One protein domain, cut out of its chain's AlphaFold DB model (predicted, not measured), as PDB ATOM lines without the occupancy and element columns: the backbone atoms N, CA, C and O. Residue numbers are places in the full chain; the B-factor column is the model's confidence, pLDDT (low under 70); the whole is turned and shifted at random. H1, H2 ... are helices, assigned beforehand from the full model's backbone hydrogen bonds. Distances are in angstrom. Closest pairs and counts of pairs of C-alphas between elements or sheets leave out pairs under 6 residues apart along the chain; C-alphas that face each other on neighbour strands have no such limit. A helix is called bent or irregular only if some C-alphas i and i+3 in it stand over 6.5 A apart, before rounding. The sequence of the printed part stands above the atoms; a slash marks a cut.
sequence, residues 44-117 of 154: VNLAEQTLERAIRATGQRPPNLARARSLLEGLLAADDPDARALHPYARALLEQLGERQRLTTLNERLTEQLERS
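This is residues 44 to 117 of the 154 residues of an uncharacterized protein of Thauera propionica (UniProt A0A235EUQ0). One long helix, H3, makes the length of this model; two shorter helices, H1 and H2, fold up and down beside its first part as a small three-helix bundle, and the last part of H3, residues 102 to 117, sticks out free as a straight arm. The bundle is uneven: H2 packs on both other helices, while H1 meets H3 only near the beginning of each. The printed part has 74 residues with three named helices, in the order H1, H2, H3, and no named strand; its class is all helix. With the arm the whole is loose, with a radius of gyration of the C-alphas of 15.3 A, and spans 54 by 20 by 13 A.

The longest helix, H3, has residues 81 to 117 and measures 54.5 A from C-alpha 81 at (45.845, 56.903, 38.773) to C-alpha 117 at (-3.284, 38.715, 53.919). It is irregular, with C-alphas 85 and 88 standing 7.3 A apart, and it has a kink of 44 degrees near residue 89. H2 has residues 65 to 77 and is 18.3 A long. H1 has residues 44 to 59, is 23.1 A long and begins with C-alpha 44 at (41.876, 57.561, 31.398).

H1, H2 and H3 form an up and down bundle, in which each helix runs against the one before it in the chain. H2 and H3 are a helical hairpin: they touch, with the closest C-alphas, those of Leu 72 and Ala 90, 5.7 A apart, and run opposite ways at a shallow tilt of 27 degrees. H1 and H2 are a second helical hairpin. They touch, with the closest C-alphas, those of Ala 54 and Ala 68, 4.3 A apart, and run opposite ways at a shallow tilt of 22 degrees. H1 touches H3 with residues 44 to 51 alone, and H3 touches H1 with residues 82 to 90 alone; their closest C-alphas, those of Val 44 and Asp 82, are 5.3 A apart. H1 and H3 run the same way at a shallow tilt of 11 degrees. In H1 and H2 every O i to N i+4 pair is within hydrogen-bond range; in H3 31 of 33 are.

The outline is a rod, and the C-alphas farthest apart, those of Pro 81 and Ser 117, are 54.5 A from each other. Without residues 102 to 117, which stand free, the body has 58 residues, spans 33 by 19 by 13 A and has a radius of gyration of 10.7 A. The links from H1 to H2 and from H2 to H3 are both tight, with 5 and 3 residues between the helices. The printed part has no cut. Its mean pLDDT is 93.9, and no printed residue is under 70.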
ATOM      1  N   VAL A  44      42.920  56.589  31.015       73.31
ATOM      2  CA  VAL A  44      41.876  57.561  31.398       73.31
ATOM      3  C   VAL A  44      40.550  57.196  30.736       73.31
ATOM      4  O   VAL A  44      39.535  56.961  31.391       73.31
ATOM      5  N   ASN A  45      40.596  57.032  29.413       81.94
ATOM      6  CA  ASN A  45      39.426  56.692  28.618       81.94
ATOM      7  C   ASN A  45      38.822  55.334  29.010       81.94
ATOM      8  O   ASN A  45      37.618  55.142  28.867       81.94
ATOM      9  N   LEU A  46      39.619  54.375  29.489       89.25
ATOM     10  CA  LEU A  46      39.124  53.054  29.882       89.25
ATOM     11  C   LEU A  46      38.391  53.095  31.229       89.25
ATOM     12  O   LEU A  46      37.306  52.516  31.347       89.25
ATOM     13  N   ALA A  47      38.935  53.797  32.223       89.56
ATOM     14  CA  ALA A  47      38.297  53.960  33.527       89.56
ATOM     15  C   ALA A  47      36.955  54.713  33.397       89.56
ATOM     16  O   ALA A  47      35.927  54.256  33.898       89.56
ATOM     17  N   GLU A  48      36.915  55.785  32.606       92.25
ATOM     18  CA  GLU A  48      35.672  56.511  32.315       92.25
ATOM     19  C   GLU A  48      34.661  55.650  31.544       92.25
ATOM     20  O   GLU A  48      33.484  55.578  31.906       92.25
ATOM     21  N   GLN A  49      35.108  54.904  30.527       94.38
ATOM     22  CA  GLN A  49      34.230  54.001  29.775       94.38
ATOM     23  C   GLN A  49      33.636  52.887  30.642       94.38
ATOM     24  O   GLN A  49      32.484  52.494  30.435       94.38
ATOM     25  N   THR A  50      34.401  52.327  31.583       93.56
ATOM     26  CA  THR A  50      33.872  51.299  32.495       93.56
ATOM     27  C   THR A  50      32.808  51.888  33.414       93.56
ATOM     28  O   THR A  50      31.746  51.275  33.575       93.56
ATOM     29  N   LEU A  51      33.025  53.107  33.914       94.19
ATOM     30  CA  LEU A  51      32.044  53.825  34.715       94.19
ATOM     31  C   LEU A  51      30.761  54.130  33.933       94.19
ATOM     32  O   LEU A  51      29.661  53.831  34.403       94.19
ATOM     33  N   GLU A  52      30.873  54.647  32.709       94.94
ATOM     34  CA  GLU A  52      29.711  54.894  31.853       94.94
ATOM     35  C   GLU A  52      28.905  53.619  31.589       94.94
ATOM     36  O   GLU A  52      27.670  53.629  31.618       94.94
ATOM     37  N   ARG A  53      29.588  52.498  31.329       95.62
ATOM     38  CA  ARG A  53      28.930  51.199  31.126       95.62
ATOM     39  C   ARG A  53      28.192  50.753  32.383       95.62
ATOM     40  O   ARG A  53      27.082  50.231  32.260       95.62
ATOM     41  N   ALA A  54      28.766  50.978  33.566       95.00
ATOM     42  CA  ALA A  54      28.100  50.697  34.832       95.00
ATOM     43  C   ALA A  54      26.830  51.545  34.982       95.00
ATOM     44  O   ALA A  54      25.753  50.988  35.192       95.00
ATOM     45  N   ILE A  55      26.919  52.863  34.768       94.19
ATOM     46  CA  ILE A  55      25.773  53.784  34.842       94.19
ATOM     47  C   ILE A  55      24.669  53.351  33.872       94.19
ATOM     48  O   ILE A  55      23.514  53.203  34.279       94.19
ATOM     49  N   ARG A  56      25.006  53.058  32.610       94.94
ATOM     50  CA  ARG A  56      24.025  52.575  31.624       94.94
ATOM     51  C   ARG A  56      23.364  51.273  32.074       94.94
ATOM     52  O   ARG A  56      22.149  51.153  31.945       94.94
ATOM     53  N   ALA A  57      24.114  50.331  32.649       92.12
ATOM     54  CA  ALA A  57      23.553  49.086  33.181       92.12
ATOM     55  C   ALA A  57      22.547  49.328  34.327       92.12
ATOM     56  O   ALA A  57      21.552  48.605  34.426       92.12
ATOM     57  N   THR A  58      22.736  50.376  35.142       90.50
ATOM     58  CA  THR A  58      21.764  50.765  36.186       90.50
ATOM     59  C   THR A  58      20.473  51.391  35.642       90.50
ATOM     60  O   THR A  58      19.440  51.322  36.314       90.50
ATOM     61  N   GLY A  59      20.535  52.014  34.459       88.31
ATOM     62  CA  GLY A  59      19.428  52.734  33.819       88.31
ATOM     63  C   GLY A  59      18.587  51.897  32.848       88.31
ATOM     64  O   GLY A  59      17.574  52.380  32.348       88.31
ATOM     65  N   GLN A  60      18.985  50.651  32.572       88.06
ATOM     66  CA  GLN A  60      18.217  49.721  31.739       88.06
ATOM     67  C   GLN A  60      16.868  49.356  32.377       88.06
ATOM     68  O   GLN A  60      16.684  49.455  33.592       88.06
ATOM     69  N   ARG A  61      15.916  48.906  31.549       85.50
ATOM     70  CA  ARG A  61      14.626  48.387  32.011       85.50
ATOM     71  C   ARG A  61      14.385  46.989  31.419       85.50
ATOM     72  O   ARG A  61      14.105  46.909  30.225       85.50
ATOM     73  N   PRO A  62      14.502  45.908  32.218       83.38
ATOM     74  CA  PRO A  62      14.822  45.890  33.653       83.38
ATOM     75  C   PRO A  62      16.286  46.281  33.952       83.38
ATOM     76  O   PRO A  62      17.154  46.099  33.097       83.38
ATOM     77  N   PRO A  63      16.576  46.832  35.145       87.56
ATOM     78  CA  PRO A  63      17.927  47.251  35.503       87.56
ATOM     79  C   PRO A  63      18.835  46.041  35.743       87.56
ATOM     80  O   PRO A  63      18.457  45.103  36.444       87.56
ATOM     81  N   ASN A  64      20.063  46.078  35.221       92.00
ATOM     82  CA  ASN A  64      21.050  45.022  35.442       92.00
ATOM     83  C   ASN A  64      22.015  45.414  36.571       92.00
ATOM     84  O   ASN A  64      23.164  45.800  36.339       92.00
ATOM     85  N   LEU A  65      21.517  45.341  37.811       92.00
ATOM     86  CA  LEU A  65      22.263  45.778  38.999       92.00
ATOM     87  C   LEU A  65      23.503  44.912  39.263       92.00
ATOM     88  O   LEU A  65      24.531  45.437  39.677       92.00
ATOM     89  N   ALA A  66      23.431  43.610  38.964       92.50
ATOM     90  CA  ALA A  66      24.553  42.685  39.128       92.50
ATOM     91  C   ALA A  66      25.738  43.065  38.227       92.50
ATOM     92  O   ALA A  66      26.874  43.142  38.690       92.50
ATOM     93  N   ARG A  67      25.468  43.377  36.952       94.75
ATOM     94  CA  ARG A  67      26.499  43.838  36.014       94.75
ATOM     95  C   ARG A  67      27.056  45.207  36.392       94.75
ATOM     96  O   ARG A  67      28.255  45.425  36.273       94.75
ATOM     97  N   ALA A  68      26.199  46.139  36.805       94.56
ATOM     98  CA  ALA A  68      26.664  47.454  37.236       94.56
ATOM     99  C   ALA A  68      27.610  47.336  38.439       94.56
ATOM    100  O   ALA A  68      28.672  47.947  38.448       94.56
ATOM    101  N   ARG A  69      27.259  46.486  39.409       96.00
ATOM    102  CA  ARG A  69      28.079  46.212  40.587       96.00
ATOM    103  C   ARG A  69      29.432  45.598  40.230       96.00
ATOM    104  O   ARG A  69      30.443  46.115  40.688       96.00
ATOM    105  N   SER A  70      29.472  44.578  39.370       96.69
ATOM    106  CA  SER A  70      30.744  43.947  38.989       96.69
ATOM    107  C   SER A  70      31.684  44.894  38.236       96.69
ATOM    108  O   SER A  70      32.893  44.846  38.438       96.69
ATOM    109  N   LEU A  71      31.144  45.794  37.404       96.19
ATOM    110  CA  LEU A  71      31.940  46.824  36.728       96.19
ATOM    111  C   LEU A  71      32.539  47.833  37.718       96.19
ATOM    112  O   LEU A  71      33.694  48.217  37.565       96.19
ATOM    113  N   LEU A  72      31.774  48.241  38.733       96.62
ATOM    114  CA  LEU A  72      32.249  49.176  39.757       96.62
ATOM    115  C   LEU A  72      33.261  48.529  40.703       96.62
ATOM    116  O   LEU A  72      34.257  49.156  41.041       96.62
ATOM    117  N   GLU A  73      33.049  47.273  41.095       96.88
ATOM    118  CA  GLU A  73      34.020  46.506  41.886       96.88
ATOM    119  C   GLU A  73      35.330  46.305  41.106       96.88
ATOM    120  O   GLU A  73      36.408  46.483  41.666       96.88
ATOM    121  N   GLY A  74      35.248  46.034  39.797       95.62
ATOM    122  CA  GLY A  74      36.419  45.981  38.919       95.62
ATOM    123  C   GLY A  74      37.157  47.320  38.814       95.62
ATOM    124  O   GLY A  74      38.382  47.343  38.872       95.62
ATOM    125  N   LEU A  75      36.426  48.438  38.726       95.31
ATOM    126  CA  LEU A  75      37.010  49.783  38.717       95.31
ATOM    127  C   LEU A  75      37.703  50.125  40.048       95.31
ATOM    128  O   LEU A  75      38.741  50.777  40.053       95.31
ATOM    129  N   LEU A  76      37.158  49.662  41.176       96.00
ATOM    130  CA  LEU A  76      37.777  49.831  42.495       96.00
ATOM    131  C   LEU A  76      39.010  48.948  42.711       96.00
ATOM    132  O   LEU A  76      39.862  49.300  43.522       96.00
ATOM    133  N   ALA A  77      39.096  47.812  42.020       95.69
ATOM    134  CA  ALA A  77      40.255  46.924  42.072       95.69
ATOM    135  C   ALA A  77      41.428  47.413  41.203       95.69
ATOM    136  O   ALA A  77      42.559  46.983  41.420       95.69
ATOM    137  N   ALA A  78      41.171  48.289  40.227       92.81
ATOM    138  CA  ALA A  78      42.204  48.903  39.402       92.81
ATOM    139  C   ALA A  78      42.965  49.987  40.189       92.81
ATOM    140  O   ALA A  78      42.351  50.836  40.842       92.81
ATOM    141  N   ASP A  79      44.300  49.950  40.120       88.81
ATOM    142  CA  ASP A  79      45.206  50.827  40.890       88.81
ATOM    143  C   ASP A  79      45.852  51.932  40.030       88.81
ATOM    144  O   ASP A  79      46.724  52.692  40.461       88.81
ATOM    145  N   ASP A  80      45.398  52.056  38.784       88.75
ATOM    146  CA  ASP A  80      45.812  53.125  37.883       88.75
ATOM    147  C   ASP A  80      45.397  54.491  38.476       88.75
ATOM    148  O   ASP A  80      44.370  54.596  39.157       88.75
ATOM    149  N   PRO A  81      46.164  55.569  38.247       88.69
ATOM    150  CA  PRO A  81      45.845  56.903  38.773       88.69
ATOM    151  C   PRO A  81      44.445  57.381  38.352       88.69
ATOM    152  O   PRO A  81      43.719  57.954  39.165       88.69
ATOM    153  N   ASP A  82      44.027  57.046  37.132       88.12
ATOM    154  CA  ASP A  82      42.719  57.417  36.585       88.12
ATOM    155  C   ASP A  82      41.570  56.655  37.258       88.12
ATOM    156  O   ASP A  82      40.528  57.227  37.584       88.12
ATOM    157  N   ALA A  83      41.772  55.364  37.538       91.56
ATOM    158  CA  ALA A  83      40.817  54.570  38.302       91.56
ATOM    159  C   ALA A  83      40.678  55.128  39.724       91.56
ATOM    160  O   ALA A  83      39.558  55.351  40.192       91.56
ATOM    161  N   ARG A  84      41.805  55.448  40.376       94.19
ATOM    162  CA  ARG A  84      41.832  56.044  41.720       94.19
ATOM    163  C   ARG A  84      41.088  57.376  41.794       94.19
ATOM    164  O   ARG A  84      40.384  57.609  42.777       94.19
ATOM    165  N   ALA A  85      41.161  58.206  40.753       92.88
ATOM    166  CA  ALA A  85      40.383  59.444  40.668       92.88
ATOM    167  C   ALA A  85      38.859  59.191  40.680       92.88
ATOM    168  O   ALA A  85      38.101  59.989  41.236       92.88
ATOM    169  N   LEU A  86      38.403  58.060  40.128       94.75
ATOM    170  CA  LEU A  86      36.986  57.674  40.070       94.75
ATOM    171  C   LEU A  86      36.512  56.836  41.269       94.75
ATOM    172  O   LEU A  86      35.303  56.665  41.452       94.75
ATOM    173  N   HIS A  87      37.415  56.332  42.117       95.62
ATOM    174  CA  HIS A  87      37.061  55.495  43.273       95.62
ATOM    175  C   HIS A  87      36.008  56.113  44.209       95.62
ATOM    176  O   HIS A  87      35.090  55.382  44.596       95.62
ATOM    177  N   PRO A  88      36.060  57.414  44.578       96.56
ATOM    178  CA  PRO A  88      35.039  58.009  45.445       96.56
ATOM    179  C   PRO A  88      33.637  57.911  44.839       96.56
ATOM    180  O   PRO A  88      32.675  57.578  45.530       96.56
ATOM    181  N   TYR A  89      33.535  58.131  43.528       94.75
ATOM    182  CA  TYR A  89      32.274  58.035  42.805       94.75
ATOM    183  C   TYR A  89      31.794  56.583  42.690       94.75
ATOM    184  O   TYR A  89      30.624  56.293  42.942       94.75
ATOM    185  N   ALA A  90      32.698  55.647  42.384       96.12
ATOM    186  CA  ALA A  90      32.367  54.227  42.304       96.12
ATOM    187  C   ALA A  90      31.860  53.662  43.645       96.12
ATOM    188  O   ALA A  90      30.891  52.901  43.657       96.12
ATOM    189  N   ARG A  91      32.450  54.082  44.776       97.56
ATOM    190  CA  ARG A  91      31.979  53.722  46.129       97.56
ATOM    191  C   ARG A  91      30.574  54.252  46.403       97.56
ATOM    192  O   ARG A  91      29.702  53.469  46.773       97.56
ATOM    193  N   ALA A  92      30.330  55.538  46.146       97.31
ATOM    194  CA  ALA A  92      29.008  56.138  46.334       97.31
ATOM    195  C   ALA A  92      27.931  55.442  45.481       97.31
ATOM    196  O   ALA A  92      26.819  55.179  45.945       97.31
ATOM    197  N   LEU A  93      28.262  55.081  44.235       95.75
ATOM    198  CA  LEU A  93      27.326  54.380  43.359       95.75
ATOM    199  C   LEU A  93      27.050  52.944  43.833       95.75
ATOM    200  O   LEU A  93      25.907  52.494  43.751       95.75
ATOM    201  N   LEU A  94      28.049  52.233  44.365       97.38
ATOM    202  CA  LEU A  94      27.858  50.908  44.964       97.38
ATOM    203  C   LEU A  94      26.945  50.944  46.192       97.38
ATOM    204  O   LEU A  94      26.072  50.083  46.314       97.38
ATOM    205  N   GLU A  95      27.090  51.943  47.061       97.38
ATOM    206  CA  GLU A  95      26.189  52.143  48.203       97.38
ATOM    207  C   GLU A  95      24.747  52.368  47.735       97.38
ATOM    208  O   GLU A  95      23.826  51.679  48.181       97.38
ATOM    209  N   GLN A  96      24.554  53.257  46.754       95.56
ATOM    210  CA  GLN A  96      23.241  53.503  46.158       95.56
ATOM    211  C   GLN A  96      22.640  52.224  45.552       95.56
ATOM    212  O   GLN A  96      21.440  51.969  45.682       95.56
ATOM    213  N   LEU A  97      23.451  51.412  44.870       95.75
ATOM    214  CA  LEU A  97      23.011  50.144  44.291       95.75
ATOM    215  C   LEU A  97      22.619  49.120  45.357       95.75
ATOM    216  O   LEU A  97      21.607  48.435  45.187       95.75
ATOM    217  N   GLY A  98      23.377  49.044  46.450       95.12
ATOM    218  CA  GLY A  98      23.053  48.202  47.599       95.12
ATOM    219  C   GLY A  98      21.710  48.576  48.221       95.12
ATOM    220  O   GLY A  98      20.871  47.701  48.443       95.12
ATOM    221  N   GLU A  99      21.455  49.872  48.413       96.12
ATOM    222  CA  GLU A  99      20.179  50.339  48.962       96.12
ATOM    223  C   GLU A  99      19.014  50.065  48.005       96.12
ATOM    224  O   GLU A  99      17.974  49.551  48.416       96.12
ATOM    225  N   ARG A 100      19.197  50.295  46.699       94.56
ATOM    226  CA  ARG A 100      18.179  49.932  45.699       94.56
ATOM    227  C   ARG A 100      17.854  48.443  45.737       94.56
ATOM    228  O   ARG A 100      16.681  48.088  45.683       94.56
ATOM    229  N   GLN A 101      18.860  47.575  45.840       93.88
ATOM    230  CA  GLN A 101      18.640  46.132  45.939       93.88
ATOM    231  C   GLN A 101      17.863  45.770  47.211       93.88
ATOM    232  O   GLN A 101      16.896  45.014  47.140       93.88
ATOM    233  N   ARG A 102      18.229  46.361  48.353       96.06
ATOM    234  CA  ARG A 102      17.523  46.171  49.624       96.06
ATOM    235  C   ARG A 102      16.052  46.575  49.526       96.06
ATOM    236  O   ARG A 102      15.186  45.813  49.954       96.06
ATOM    237  N   LEU A 103      15.764  47.742  48.951       96.06
ATOM    238  CA  LEU A 103      14.398  48.241  48.768       96.06
ATOM    239  C   LEU A 103      13.569  47.352  47.835       96.06
ATOM    240  O   LEU A 103      12.380  47.159  48.087       96.06
ATOM    241  N   THR A 104      14.179  46.793  46.787       93.62
ATOM    242  CA  THR A 104      13.517  45.815  45.911       93.62
ATOM    243  C   THR A 104      13.119  44.571  46.701       93.62
ATOM    244  O   THR A 104      11.948  44.206  46.701       93.62
ATOM    245  N   THR A 105      14.043  43.985  47.467       95.25
ATOM    246  CA  THR A 105      13.756  42.789  48.277       95.25
ATOM    247  C   THR A 105      12.704  43.050  49.358       95.25
ATOM    248  O   THR A 105      11.880  42.186  49.652       95.25
ATOM    249  N   LEU A 106      12.704  44.238  49.971       98.06
ATOM    250  CA  LEU A 106      11.662  44.619  50.928       98.06
ATOM    251  C   LEU A 106      10.293  44.758  50.252       98.06
ATOM    252  O   LEU A 106       9.305  44.281  50.804       98.06
ATOM    253  N   ASN A 107      10.230  45.359  49.061       97.62
ATOM    254  CA  ASN A 107       8.987  45.452  48.295       97.62
ATOM    255  C   ASN A 107       8.436  44.078  47.905       97.62
ATOM    256  O   ASN A 107       7.237  43.856  48.040       97.62
ATOM    257  N   GLU A 108       9.293  43.160  47.456       97.38
ATOM    258  CA  GLU A 108       8.897  41.786  47.117       97.38
ATOM    259  C   GLU A 108       8.247  41.101  48.325       97.38
ATOM    260  O   GLU A 108       7.103  40.658  48.249       97.38
ATOM    261  N   ARG A 109       8.902  41.143  49.492       98.25
ATOM    262  CA  ARG A 109       8.360  40.566  50.736       98.25
ATOM    263  C   ARG A 109       7.050  41.210  51.184       98.25
ATOM    264  O   ARG A 109       6.160  40.515  51.672       98.25
ATOM    265  N   LEU A 110       6.935  42.534  51.062       98.50
ATOM    266  CA  LEU A 110       5.700  43.248  51.390       98.50
ATOM    267  C   LEU A 110       4.564  42.843  50.451       98.50
ATOM    268  O   LEU A 110       3.442  42.648  50.911       98.50
ATOM    269  N   THR A 111       4.860  42.663  49.165       98.38
ATOM    270  CA  THR A 111       3.887  42.202  48.167       98.38
ATOM    271  C   THR A 111       3.400  40.795  48.507       98.38
ATOM    272  O   THR A 111       2.199  40.584  48.646       98.38
ATOM    273  N   GLU A 112       4.314  39.865  48.791       98.38
ATOM    274  CA  GLU A 112       3.970  38.503  49.226       98.38
ATOM    275  C   GLU A 112       3.152  38.483  50.527       98.38
ATOM    276  O   GLU A 112       2.298  37.619  50.739       98.38
ATOM    277  N   GLN A 113       3.432  39.395  51.461       98.44
ATOM    278  CA  GLN A 113       2.658  39.514  52.696       98.44
ATOM    279  C   GLN A 113       1.251  40.047  52.430       98.44
ATOM    280  O   GLN A 113       0.297  39.538  53.024       98.44
ATOM    281  N   LEU A 114       1.119  41.037  51.547       98.69
ATOM    282  CA  LEU A 114      -0.176  41.564  51.139       98.69
ATOM    283  C   LEU A 114      -1.016  40.468  50.489       98.69
ATOM    284  O   LEU A 114      -2.120  40.231  50.965       98.69
ATOM    285  N   GLU A 115      -0.472  39.734  49.521       98.56
ATOM    286  CA  GLU A 115      -1.168  38.633  48.840       98.56
ATOM    287  C   GLU A 115      -1.664  37.550  49.812       98.56
ATOM    288  O   GLU A 115      -2.804  37.090  49.735       98.56
ATOM    289  N   ARG A 116      -0.835  37.173  50.793       98.50
ATOM    290  CA  ARG A 116      -1.247  36.224  51.840       98.50
ATOM    291  C   ARG A 116      -2.357  36.787  52.723       98.50
ATOM    292  O   ARG A 116      -3.276  36.058  53.089       98.50
ATOM    293  N   SER A 117      -2.272  38.068  53.081       98.25
ATOM    294  CA  SER A 117      -3.284  38.715  53.919       98.25
ATOM    295  C   SER A 117      -4.622  38.866  53.197       98.25
ATOM    296  O   SER A 117      -5.661  38.613  53.800       98.25
TER     297      SER A 117